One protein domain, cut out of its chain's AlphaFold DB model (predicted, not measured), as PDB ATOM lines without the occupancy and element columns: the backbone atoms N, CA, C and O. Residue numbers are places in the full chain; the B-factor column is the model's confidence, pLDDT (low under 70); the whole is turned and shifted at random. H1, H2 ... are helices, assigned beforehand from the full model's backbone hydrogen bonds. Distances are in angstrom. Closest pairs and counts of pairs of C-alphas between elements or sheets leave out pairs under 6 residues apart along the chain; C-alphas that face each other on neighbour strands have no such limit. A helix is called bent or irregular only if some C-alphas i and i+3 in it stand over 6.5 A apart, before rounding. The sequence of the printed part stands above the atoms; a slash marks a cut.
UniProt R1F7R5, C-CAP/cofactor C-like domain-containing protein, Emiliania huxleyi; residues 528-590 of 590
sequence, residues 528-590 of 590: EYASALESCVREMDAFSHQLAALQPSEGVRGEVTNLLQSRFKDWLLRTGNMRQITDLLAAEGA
ATOM      1  N   GLU A 528     -18.970  16.465  36.266       83.50
ATOM      2  CA  GLU A 528     -18.385  17.690  35.712       83.50
ATOM      3  C   GLU A 528     -17.939  17.499  34.255       83.50
ATOM      4  O   GLU A 528     -18.326  18.275  33.381       83.50
ATOM      5  N   TYR A 529     -17.208  16.421  33.965       79.06
ATOM      6  CA  TYR A 529     -16.751  16.111  32.612       79.06
ATOM      7  C   TYR A 529     -17.911  15.744  31.680       79.06
ATOM      8  O   TYR A 529     -17.929  16.185  30.535       79.06
ATOM      9  N   ALA A 530     -18.904  14.993  32.169       77.50
ATOM     10  CA  ALA A 530     -20.103  14.671  31.396       77.50
ATOM     11  C   ALA A 530     -20.853  15.947  30.968       77.50
ATOM     12  O   ALA A 530     -21.140  16.122  29.786       77.50
ATOM     13  N   SER A 531     -21.070  16.887  31.895       84.88
ATOM     14  CA  SER A 531     -21.738  18.165  31.603       84.88
ATOM     15  C   SER A 531     -20.942  19.065  30.645       84.88
ATOM     16  O   SER A 531     -21.520  19.728  29.775       84.88
ATOM     17  N   ALA A 532     -19.609  19.059  30.755       84.81
ATOM     18  CA  ALA A 532     -18.722  19.792  29.860       84.81
ATOM     19  C   ALA A 532     -18.741  19.196  28.444       84.81
ATOM     20  O   ALA A 532     -18.857  19.932  27.464       84.81
ATOM     21  N   LEU A 533     -18.701  17.865  28.334       81.62
ATOM     22  CA  LEU A 533     -18.790  17.157  27.059       81.62
ATOM     23  C   LEU A 533     -20.145  17.399  26.385       81.62
ATOM     24  O   LEU A 533     -20.185  17.733  25.205       81.62
ATOM     25  N   GLU A 534     -21.249  17.306  27.127       82.88
ATOM     26  CA  GLU A 534     -22.593  17.602  26.618       82.88
ATOM     27  C   GLU A 534     -22.739  19.050  26.142       82.88
ATOM     28  O   GLU A 534     -23.455  19.320  25.178       82.88
ATOM     29  N   SER A 535     -22.091  20.005  26.812       86.19
ATOM     30  CA  SER A 535     -22.084  21.411  26.385       86.19
ATOM     31  C   SER A 535     -21.275  21.590  25.099       86.19
ATOM     32  O   SER A 535     -21.780  22.164  24.138       86.19
ATOM     33  N   CYS A 536     -20.085  20.989  25.028       86.50
ATOM     34  CA  CYS A 536     -19.225  21.032  23.847       86.50
ATOM     35  C   CYS A 536     -19.876  20.372  22.615       86.50
ATOM     36  O   CYS A 536     -19.863  20.941  21.524       86.50
ATOM     37  N   VAL A 537     -20.508  19.204  22.783       84.12
ATOM     38  CA  VAL A 537     -21.230  18.515  21.699       84.12
ATOM     39  C   VAL A 537     -22.406  19.360  21.206       84.12
ATOM     40  O   VAL A 537     -22.560  19.534  19.998       84.12
ATOM     41  N   ARG A 538     -23.188  19.962  22.113       85.56
ATOM     42  CA  ARG A 538     -24.297  20.855  21.736       85.56
ATOM     43  C   ARG A 538     -23.825  22.080  20.957       85.56
ATOM     44  O   ARG A 538     -24.484  22.469  19.996       85.56
ATOM     45  N   GLU A 539     -22.707  22.682  21.347       86.94
ATOM     46  CA  GLU A 539     -22.120  23.812  20.619       86.94
ATOM     47  C   GLU A 539     -21.664  23.406  19.215       86.94
ATOM     48  O   GLU A 539     -21.940  24.111  18.242       86.94
ATOM     49  N   MET A 540     -21.029  22.239  19.088       80.88
ATOM     50  CA  MET A 540     -20.592  21.702  17.800       80.88
ATOM     51  C   MET A 540     -21.775  21.367  16.878       80.88
ATOM     52  O   MET A 540     -21.723  21.661  15.678       80.88
ATOM     53  N   ASP A 541     -22.859  20.808  17.418       77.38
ATOM     54  CA  ASP A 541     -24.088  20.532  16.670       77.38
ATOM     55  C   ASP A 541     -24.791  21.828  16.251       77.38
ATOM     56  O   ASP A 541     -25.207  21.966  15.098       77.38
ATOM     57  N   ALA A 542     -24.866  22.823  17.140       84.25
ATOM     58  CA  ALA A 542     -25.415  24.138  16.821       84.25
ATOM     59  C   ALA A 542     -24.619  24.821  15.698       84.25
ATOM     60  O   ALA A 542     -25.209  25.332  14.743       84.25
ATOM     61  N   PHE A 543     -23.288  24.770  15.762       83.75
ATOM     62  CA  PHE A 543     -22.414  25.280  14.709       83.75
ATOM     63  C   PHE A 543     -22.603  24.523  13.386       83.75
ATOM     64  O   PHE A 543     -22.714  25.135  12.323       83.75
ATOM     65  N   SER A 544     -22.723  23.194  13.440       78.50
ATOM     66  CA  SER A 544     -22.979  22.359  12.260       78.50
ATOM     67  C   SER A 544     -24.325  22.688  11.609       78.50
ATOM     68  O   SER A 544     -24.412  22.808  10.385       78.50
ATOM     69  N   HIS A 545     -25.369  22.911  12.411       79.81
ATOM     70  CA  HIS A 545     -26.674  23.354  11.925       79.81
ATOM     71  C   HIS A 545     -26.631  24.764  11.324       79.81
ATOM     72  O   HIS A 545     -27.249  24.992  10.283       79.81
ATOM     73  N   GLN A 546     -25.871  25.693  11.913       79.81
ATOM     74  CA  GLN A 546     -25.657  27.028  11.345       79.81
ATOM     75  C   GLN A 546     -24.942  26.957   9.991       79.81
ATOM     76  O   GLN A 546     -25.380  27.592   9.032       79.81
ATOM     77  N   LEU A 547     -23.897  26.133   9.871       76.31
ATOM     78  CA  LEU A 547     -23.209  25.901   8.598       76.31
ATOM     79  C   LEU A 547     -24.131  25.275   7.542       76.31
ATOM     80  O   LEU A 547     -24.080  25.666   6.375       76.31
ATOM     81  N   ALA A 548     -24.993  24.334   7.936       77.31
ATOM     82  CA  ALA A 548     -25.961  23.714   7.032       77.31
ATOM     83  C   ALA A 548     -27.041  24.705   6.556       77.31
ATOM     84  O   ALA A 548     -27.432  24.674   5.386       77.31
ATOM     85  N   ALA A 549     -27.495  25.609   7.431       78.00
ATOM     86  CA  ALA A 549     -28.516  26.613   7.122       78.00
ATOM     87  C   ALA A 549     -28.050  27.668   6.103       78.00
ATOM     88  O   ALA A 549     -28.870  28.228   5.378       78.00
ATOM     89  N   LEU A 550     -26.741  27.917   6.008       75.69
ATOM     90  CA  LEU A 550     -26.175  28.926   5.109       75.69
ATOM     91  C   LEU A 550     -26.204  28.537   3.618       75.69
ATOM     92  O   LEU A 550     -25.899  29.390   2.789       75.69
ATOM     93  N   GLN A 551     -26.549  27.287   3.266       66.81
ATOM     94  CA  GLN A 551     -26.507  26.742   1.893       66.81
ATOM     95  C   GLN A 551     -25.352  27.308   1.033       66.81
ATOM     96  O   GLN A 551     -25.588  27.922  -0.012       66.81
ATOM     97  N   PRO A 552     -24.087  27.137   1.460       68.06
ATOM     98  CA  PRO A 552     -22.960  27.765   0.784       68.06
ATOM     99  C   PRO A 552     -22.784  27.186  -0.626       68.06
ATOM    100  O   PRO A 552     -22.778  25.961  -0.807       68.06
ATOM    101  N   SER A 553     -22.611  28.075  -1.610       72.31
ATOM    102  CA  SER A 553     -22.203  27.723  -2.974       72.31
ATOM    103  C   SER A 553     -20.845  27.004  -2.964       72.31
ATOM    104  O   SER A 553     -20.056  27.170  -2.030       72.31
ATOM    105  N   GLU A 554     -20.552  26.188  -3.985       70.00
ATOM    106  CA  GLU A 554     -19.338  25.344  -4.010       70.00
ATOM    107  C   GLU A 554     -18.034  26.130  -3.797       70.00
ATOM    108  O   GLU A 554     -17.146  25.650  -3.095       70.00
ATOM    109  N   GLY A 555     -17.942  27.363  -4.311       71.88
ATOM    110  CA  GLY A 555     -16.781  28.235  -4.095       71.88
ATOM    111  C   GLY A 555     -16.611  28.682  -2.637       71.88
ATOM    112  O   GLY A 555     -15.513  28.619  -2.093       71.88
ATOM    113  N   VAL A 556     -17.711  29.046  -1.968       74.50
ATOM    114  CA  VAL A 556     -17.705  29.490  -0.559       74.50
ATOM    115  C   VAL A 556     -17.397  28.325   0.379       74.50
ATOM    116  O   VAL A 556     -16.730  28.495   1.397       74.50
ATOM    117  N   ARG A 557     -17.829  27.110   0.024       75.38
ATOM    118  CA  ARG A 557     -17.509  25.906   0.796       75.38
ATOM    119  C   ARG A 557     -16.000  25.648   0.830       75.38
ATOM    120  O   ARG A 557     -15.484  25.342   1.900       75.38
ATOM    121  N   GLY A 558     -15.312  25.843  -0.299       78.44
ATOM    122  CA  GLY A 558     -13.853  25.743  -0.395       78.44
ATOM    123  C   GLY A 558     -13.121  26.756   0.494       78.44
ATOM    124  O   GLY A 558     -12.191  26.396   1.219       78.44
ATOM    125  N   GLU A 559     -13.575  28.011   0.507       80.50
ATOM    126  CA  GLU A 559     -13.004  29.055   1.368       80.50
ATOM    127  C   GLU A 559     -13.214  28.762   2.858       80.50
ATOM    128  O   GLU A 559     -12.267  28.849   3.640       80.50
ATOM    129  N   VAL A 560     -14.418  28.333   3.249       81.19
ATOM    130  CA  VAL A 560     -14.729  27.955   4.636       81.19
ATOM    131  C   VAL A 560     -13.873  26.770   5.086       81.19
ATOM    132  O   VAL A 560     -13.319  26.807   6.185       81.19
ATOM    133  N   THR A 561     -13.688  25.749   4.240       79.62
ATOM    134  CA  THR A 561     -12.807  24.616   4.565       79.62
ATOM    135  C   THR A 561     -11.350  25.038   4.723       79.62
ATOM    136  O   THR A 561     -10.697  24.596   5.666       79.62
ATOM    137  N   ASN A 562     -10.849  25.934   3.868       84.19
ATOM    138  CA  ASN A 562      -9.474  26.427   3.961       84.19
ATOM    139  C   ASN A 562      -9.257  27.257   5.235       84.19
ATOM    140  O   ASN A 562      -8.224  27.136   5.892       84.19
ATOM    141  N   LEU A 563     -10.246  28.068   5.620       86.00
ATOM    142  CA  LEU A 563     -10.188  28.894   6.826       86.00
ATOM    143  C   LEU A 563     -10.237  28.026   8.092       86.00
ATOM    144  O   LEU A 563      -9.417  28.213   8.994       86.00
ATOM    145  N   LEU A 564     -11.120  27.021   8.125       85.19
ATOM    146  CA  LEU A 564     -11.164  26.004   9.182       85.19
ATOM    147  C   LEU A 564      -9.833  25.255   9.300       85.19
ATOM    148  O   LEU A 564      -9.292  25.150  10.398       85.19
ATOM    149  N   GLN A 565      -9.260  24.793   8.185       84.38
ATOM    150  CA  GLN A 565      -7.966  24.103   8.175       84.38
ATOM    151  C   GLN A 565      -6.825  25.002   8.663       84.38
ATOM    152  O   GLN A 565      -5.998  24.557   9.458       84.38
ATOM    153  N   SER A 566      -6.789  26.269   8.239       86.31
ATOM    154  CA  SER A 566      -5.781  27.229   8.698       86.31
ATOM    155  C   SER A 566      -5.884  27.469  10.202       86.31
ATOM    156  O   SER A 566      -4.872  27.439  10.898       86.31
ATOM    157  N   ARG A 567      -7.098  27.670  10.726       84.56
ATOM    158  CA  ARG A 567      -7.318  27.898  12.161       84.56
ATOM    159  C   ARG A 567      -7.051  26.659  12.999       84.56
ATOM    160  O   ARG A 567      -6.464  26.777  14.070       84.56
ATOM    161  N   PHE A 568      -7.413  25.483  12.501       84.62
ATOM    162  CA  PHE A 568      -7.088  24.221  13.151       84.62
ATOM    163  C   PHE A 568      -5.572  24.006  13.215       84.62
ATOM    164  O   PHE A 568      -5.039  23.670  14.268       84.62
ATOM    165  N   LYS A 569      -4.852  24.287  12.124       84.31
ATOM    166  CA  LYS A 569      -3.387  24.216  12.089       84.31
ATOM    167  C   LYS A 569      -2.736  25.207  13.059       84.31
ATOM    168  O   LYS A 569      -1.818  24.822  13.778       84.31
ATOM    169  N   ASP A 570      -3.231  26.442  13.121       87.25
ATOM    170  CA  ASP A 570      -2.776  27.444  14.095       87.25
ATOM    171  C   ASP A 570      -3.017  26.980  15.536       87.25
ATOM    172  O   ASP A 570      -2.150  27.133  16.397       87.25
ATOM    173  N   TRP A 571      -4.183  26.394  15.809       87.56
ATOM    174  CA  TRP A 571      -4.511  25.844  17.121       87.56
ATOM    175  C   TRP A 571      -3.587  24.679  17.497       87.56
ATOM    176  O   TRP A 571      -3.042  24.673  18.600       87.56
ATOM    177  N   LEU A 572      -3.326  23.743  16.576       85.31
ATOM    178  CA  LEU A 572      -2.383  22.633  16.778       85.31
ATOM    179  C   LEU A 572      -0.951  23.101  17.053       85.31
ATOM    180  O   LEU A 572      -0.244  22.500  17.864       85.31
ATOM    181  N   LEU A 573      -0.524  24.170  16.378       84.06
ATOM    182  CA  LEU A 573       0.774  24.807  16.591       84.06
ATOM    183  C   LEU A 573       0.862  25.465  17.972       84.06
ATOM    184  O   LEU A 573       1.852  25.276  18.672       84.06
ATOM    185  N   ARG A 574      -0.172  26.213  18.376       83.62
ATOM    186  CA  ARG A 574      -0.206  26.933  19.662       83.62
ATOM    187  C   ARG A 574      -0.310  26.004  20.864       83.62
ATOM    188  O   ARG A 574       0.312  26.266  21.884       83.62
ATOM    189  N   THR A 575      -1.089  24.935  20.745       86.38
ATOM    190  CA  THR A 575      -1.299  23.963  21.831       86.38
ATOM    191  C   THR A 575      -0.171  22.940  21.947       86.38
ATOM    192  O   THR A 575      -0.109  22.216  22.932       86.38
ATOM    193  N   GLY A 576       0.723  22.850  20.953       83.62
ATOM    194  CA  GLY A 576       1.771  21.827  20.911       83.62
ATOM    195  C   GLY A 576       1.258  20.420  20.569       83.62
ATOM    196  O   GLY A 576       2.061  19.494  20.444       83.62
ATOM    197  N   ASN A 577      -0.049  20.258  20.338       82.50
ATOM    198  CA  ASN A 577      -0.691  18.981  20.012       82.50
ATOM    199  C   ASN A 577      -0.312  18.446  18.625       82.50
ATOM    200  O   ASN A 577      -0.573  17.284  18.321       82.50
ATOM    201  N   MET A 578       0.353  19.250  17.786       81.12
ATOM    202  CA  MET A 578       0.858  18.776  16.495       81.12
ATOM    203  C   MET A 578       1.779  17.553  16.649       81.12
ATOM    204  O   MET A 578       1.705  16.648  15.825       81.12
ATOM    205  N   ARG A 579       2.584  17.492  17.725       75.56
ATOM    206  CA  ARG A 579       3.473  16.349  18.001       75.56
ATOM    207  C   ARG A 579       2.695  15.054  18.242       75.56
ATOM    208  O   ARG A 579       3.036  14.025  17.677       75.56
ATOM    209  N   GLN A 580       1.600  15.127  18.996       78.88
ATOM    210  CA  GLN A 580       0.747  13.968  19.278       78.88
ATOM    211  C   GLN A 580       0.089  13.429  18.003       78.88
ATOM    212  O   GLN A 580      -0.001  12.222  17.817       78.88
ATOM    213  N   ILE A 581      -0.326  14.314  17.091       76.44
ATOM    214  CA  ILE A 581      -0.887  13.904  15.797       76.44
ATOM    215  C   ILE A 581       0.187  13.274  14.905       76.44
ATOM    216  O   ILE A 581      -0.085  12.264  14.262       76.44
ATOM    217  N   THR A 582       1.406  13.826  14.866       77.44
ATOM    218  CA  THR A 582       2.507  13.203  14.110       77.44
ATOM    219  C   THR A 582       2.906  11.847  14.681       77.44
ATOM    220  O   THR A 582       3.204  10.947  13.904       77.44
ATOM    221  N   ASP A 583       2.849  11.675  16.002       76.56
ATOM    222  CA  ASP A 583       3.136  10.398  16.660       76.56
ATOM    223  C   ASP A 583       2.039   9.359  16.368       76.56
ATOM    224  O   ASP A 583       2.346   8.201  16.089       76.56
ATOM    225  N   LEU A 584       0.766   9.774  16.340       72.50
ATOM    226  CA  LEU A 584      -0.356   8.917  15.934       72.50
ATOM    227  C   LEU A 584      -0.257   8.495  14.462       72.50
ATOM    228  O   LEU A 584      -0.440   7.321  14.155       72.50
ATOM    229  N   LEU A 585       0.092   9.418  13.562       73.12
ATOM    230  CA  LEU A 585       0.296   9.111  12.141       73.12
ATOM    231  C   LEU A 585       1.511   8.203  11.910       73.12
ATOM    232  O   LEU A 585       1.482   7.351  11.026       73.12
ATOM    233  N   ALA A 586       2.575   8.363  12.702       71.88
ATOM    234  CA  ALA A 586       3.733   7.475  12.660       71.88
ATOM    235  C   ALA A 586       3.395   6.062  13.168       71.88
ATOM    236  O   ALA A 586       3.937   5.090  12.648       71.88
ATOM    237  N   ALA A 587       2.488   5.943  14.141       63.72
ATOM    238  CA  ALA A 587       2.002   4.662  14.650       63.72
ATOM    239  C   ALA A 587       1.009   3.960  13.705       63.72
ATOM    240  O   ALA A 587       0.908   2.741  13.741       63.72
ATOM    241  N   GLU A 588       0.286   4.702  12.862       57.28
ATOM    242  CA  GLU A 588      -0.658   4.148  11.875       57.28
ATOM    243  C   GLU A 588       0.039   3.685  10.576       57.28
ATOM    244  O   GLU A 588      -0.535   2.941   9.782       57.28
ATOM    245  N   GLY A 589       1.288   4.116  10.357       48.88
ATOM    246  CA  GLY A 589       2.120   3.763   9.199       48.88
ATOM    247  C   GLY A 589       3.132   2.627   9.419       48.88
ATOM    248  O   GLY A 589       3.923   2.365   8.510       48.88
ATOM    249  N   ALA A 590       3.131   1.985  10.591       39.91
ATOM    250  CA  ALA A 590       3.965   0.830  10.953       39.91
ATOM    251  C   ALA A 590       3.086  -0.397  11.218       39.91
ATOM    252  O   ALA A 590       3.535  -1.515  10.873       39.91
TER     253      ALA A 590
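What this domain is: This is residues 528 to 590 of the 590 residues of the protein "C-CAP/cofactor C-like domain-containing protein" of Emiliania huxleyi (UniProt R1F7R5). Two long helices, H1 and H2, form an open V with a blunt point: the chain runs along H1, turns through residues 550 to 553 and folds back along H2, with empty space between the two arms. At the far end of H2 the short helix H3 turns off nearly at a right angle, making a corner with H2, and much of each helix stands free, so that the whole is an open frame with no packed core. The printed part has 63 residues with three named helices, in the order H1, H2, H3, and no named strand; the class is all helix. It is only just loose, close to extended, with a radius of gyration of the C-alphas of 15.7 A, and the C-alphas span 40 by 37 by 24 A along their three main axes.

Where its parts are: H1 and H2 are the longest helices, with 22 residues each. H1 holds residues 528 to 549, from Glu 528 to Ala 549, and measures 31.6 A from first to last C-alpha. It begins at C-alpha 528, at (-18.385, 17.690, 35.712), and ends at C-alpha 549, at (-28.516, 26.613, 7.122), with z falling along it. H2 holds residues 554 to 575, from Glu 554 to Thr 575, and measures 31.5 A. Its first C-alpha, 554, is at (-19.338, 25.344, -4.010) and its last, 575, at (-1.299, 23.963, 21.831), with z rising between these two ends. H3 holds residues 578 to 588, 11 residues from Met 578 to Glu 588, and is 15.4 A long. It ends at C-alpha 588, at (-0.658, 4.148, 11.875), with y falling from the 18.776 of C-alpha 578. No helix is bent or irregular.

How they stand to each other: H1 touches no helix. It is apart from H2, although the two follow each other in the chain, with no C-alpha of the one within 8 A of the other. H1 and H3 are apart too. The link from H1 to H2, residues 550 to 553, is tight. H2 and H3 are close but not clearly touching, with 1 pair of C-alphas within 8 A. The closest C-alphas of these two helices are those of Leu 572 and Met 578, 5.0 A apart. The lines of H2 and H3 are about perpendicular, at 77 degrees, and their centres are 19.7 A apart. The link between them, Gly 576 and Asn 577, is tight. No two helices form a hairpin. In H1, H2 and H3 every O i to N i+4 pair is within hydrogen-bond range.

The domain as a whole: The C-alphas of Ala 549 and Ala 590 are the two farthest apart in the domain, at 41.6 A. The first and last printed C-alphas, those of Glu 528 and Ala 590, are 37.4 A apart. Three stretches stand free, with no C-alpha 8 or more residues away along the chain within 10 A: residues 528 to 546, which belong to H1; residues 561 to 568, which belong to H2; and residues 582 to 590, of which 582 to 588 belong to H3. The printed part has no cut and ends at residue 590, the chain's last residue. Both links are tight, and no link is long. The mean pLDDT of the printed part of the model is 78.5; it is 82 in H1, 82 in H2 and 73 in H3. Six residues are under 70: residues 551 to 552, in the link from H1 to H2, and residues 587 to 590, of which 587 and 588 belong to H3.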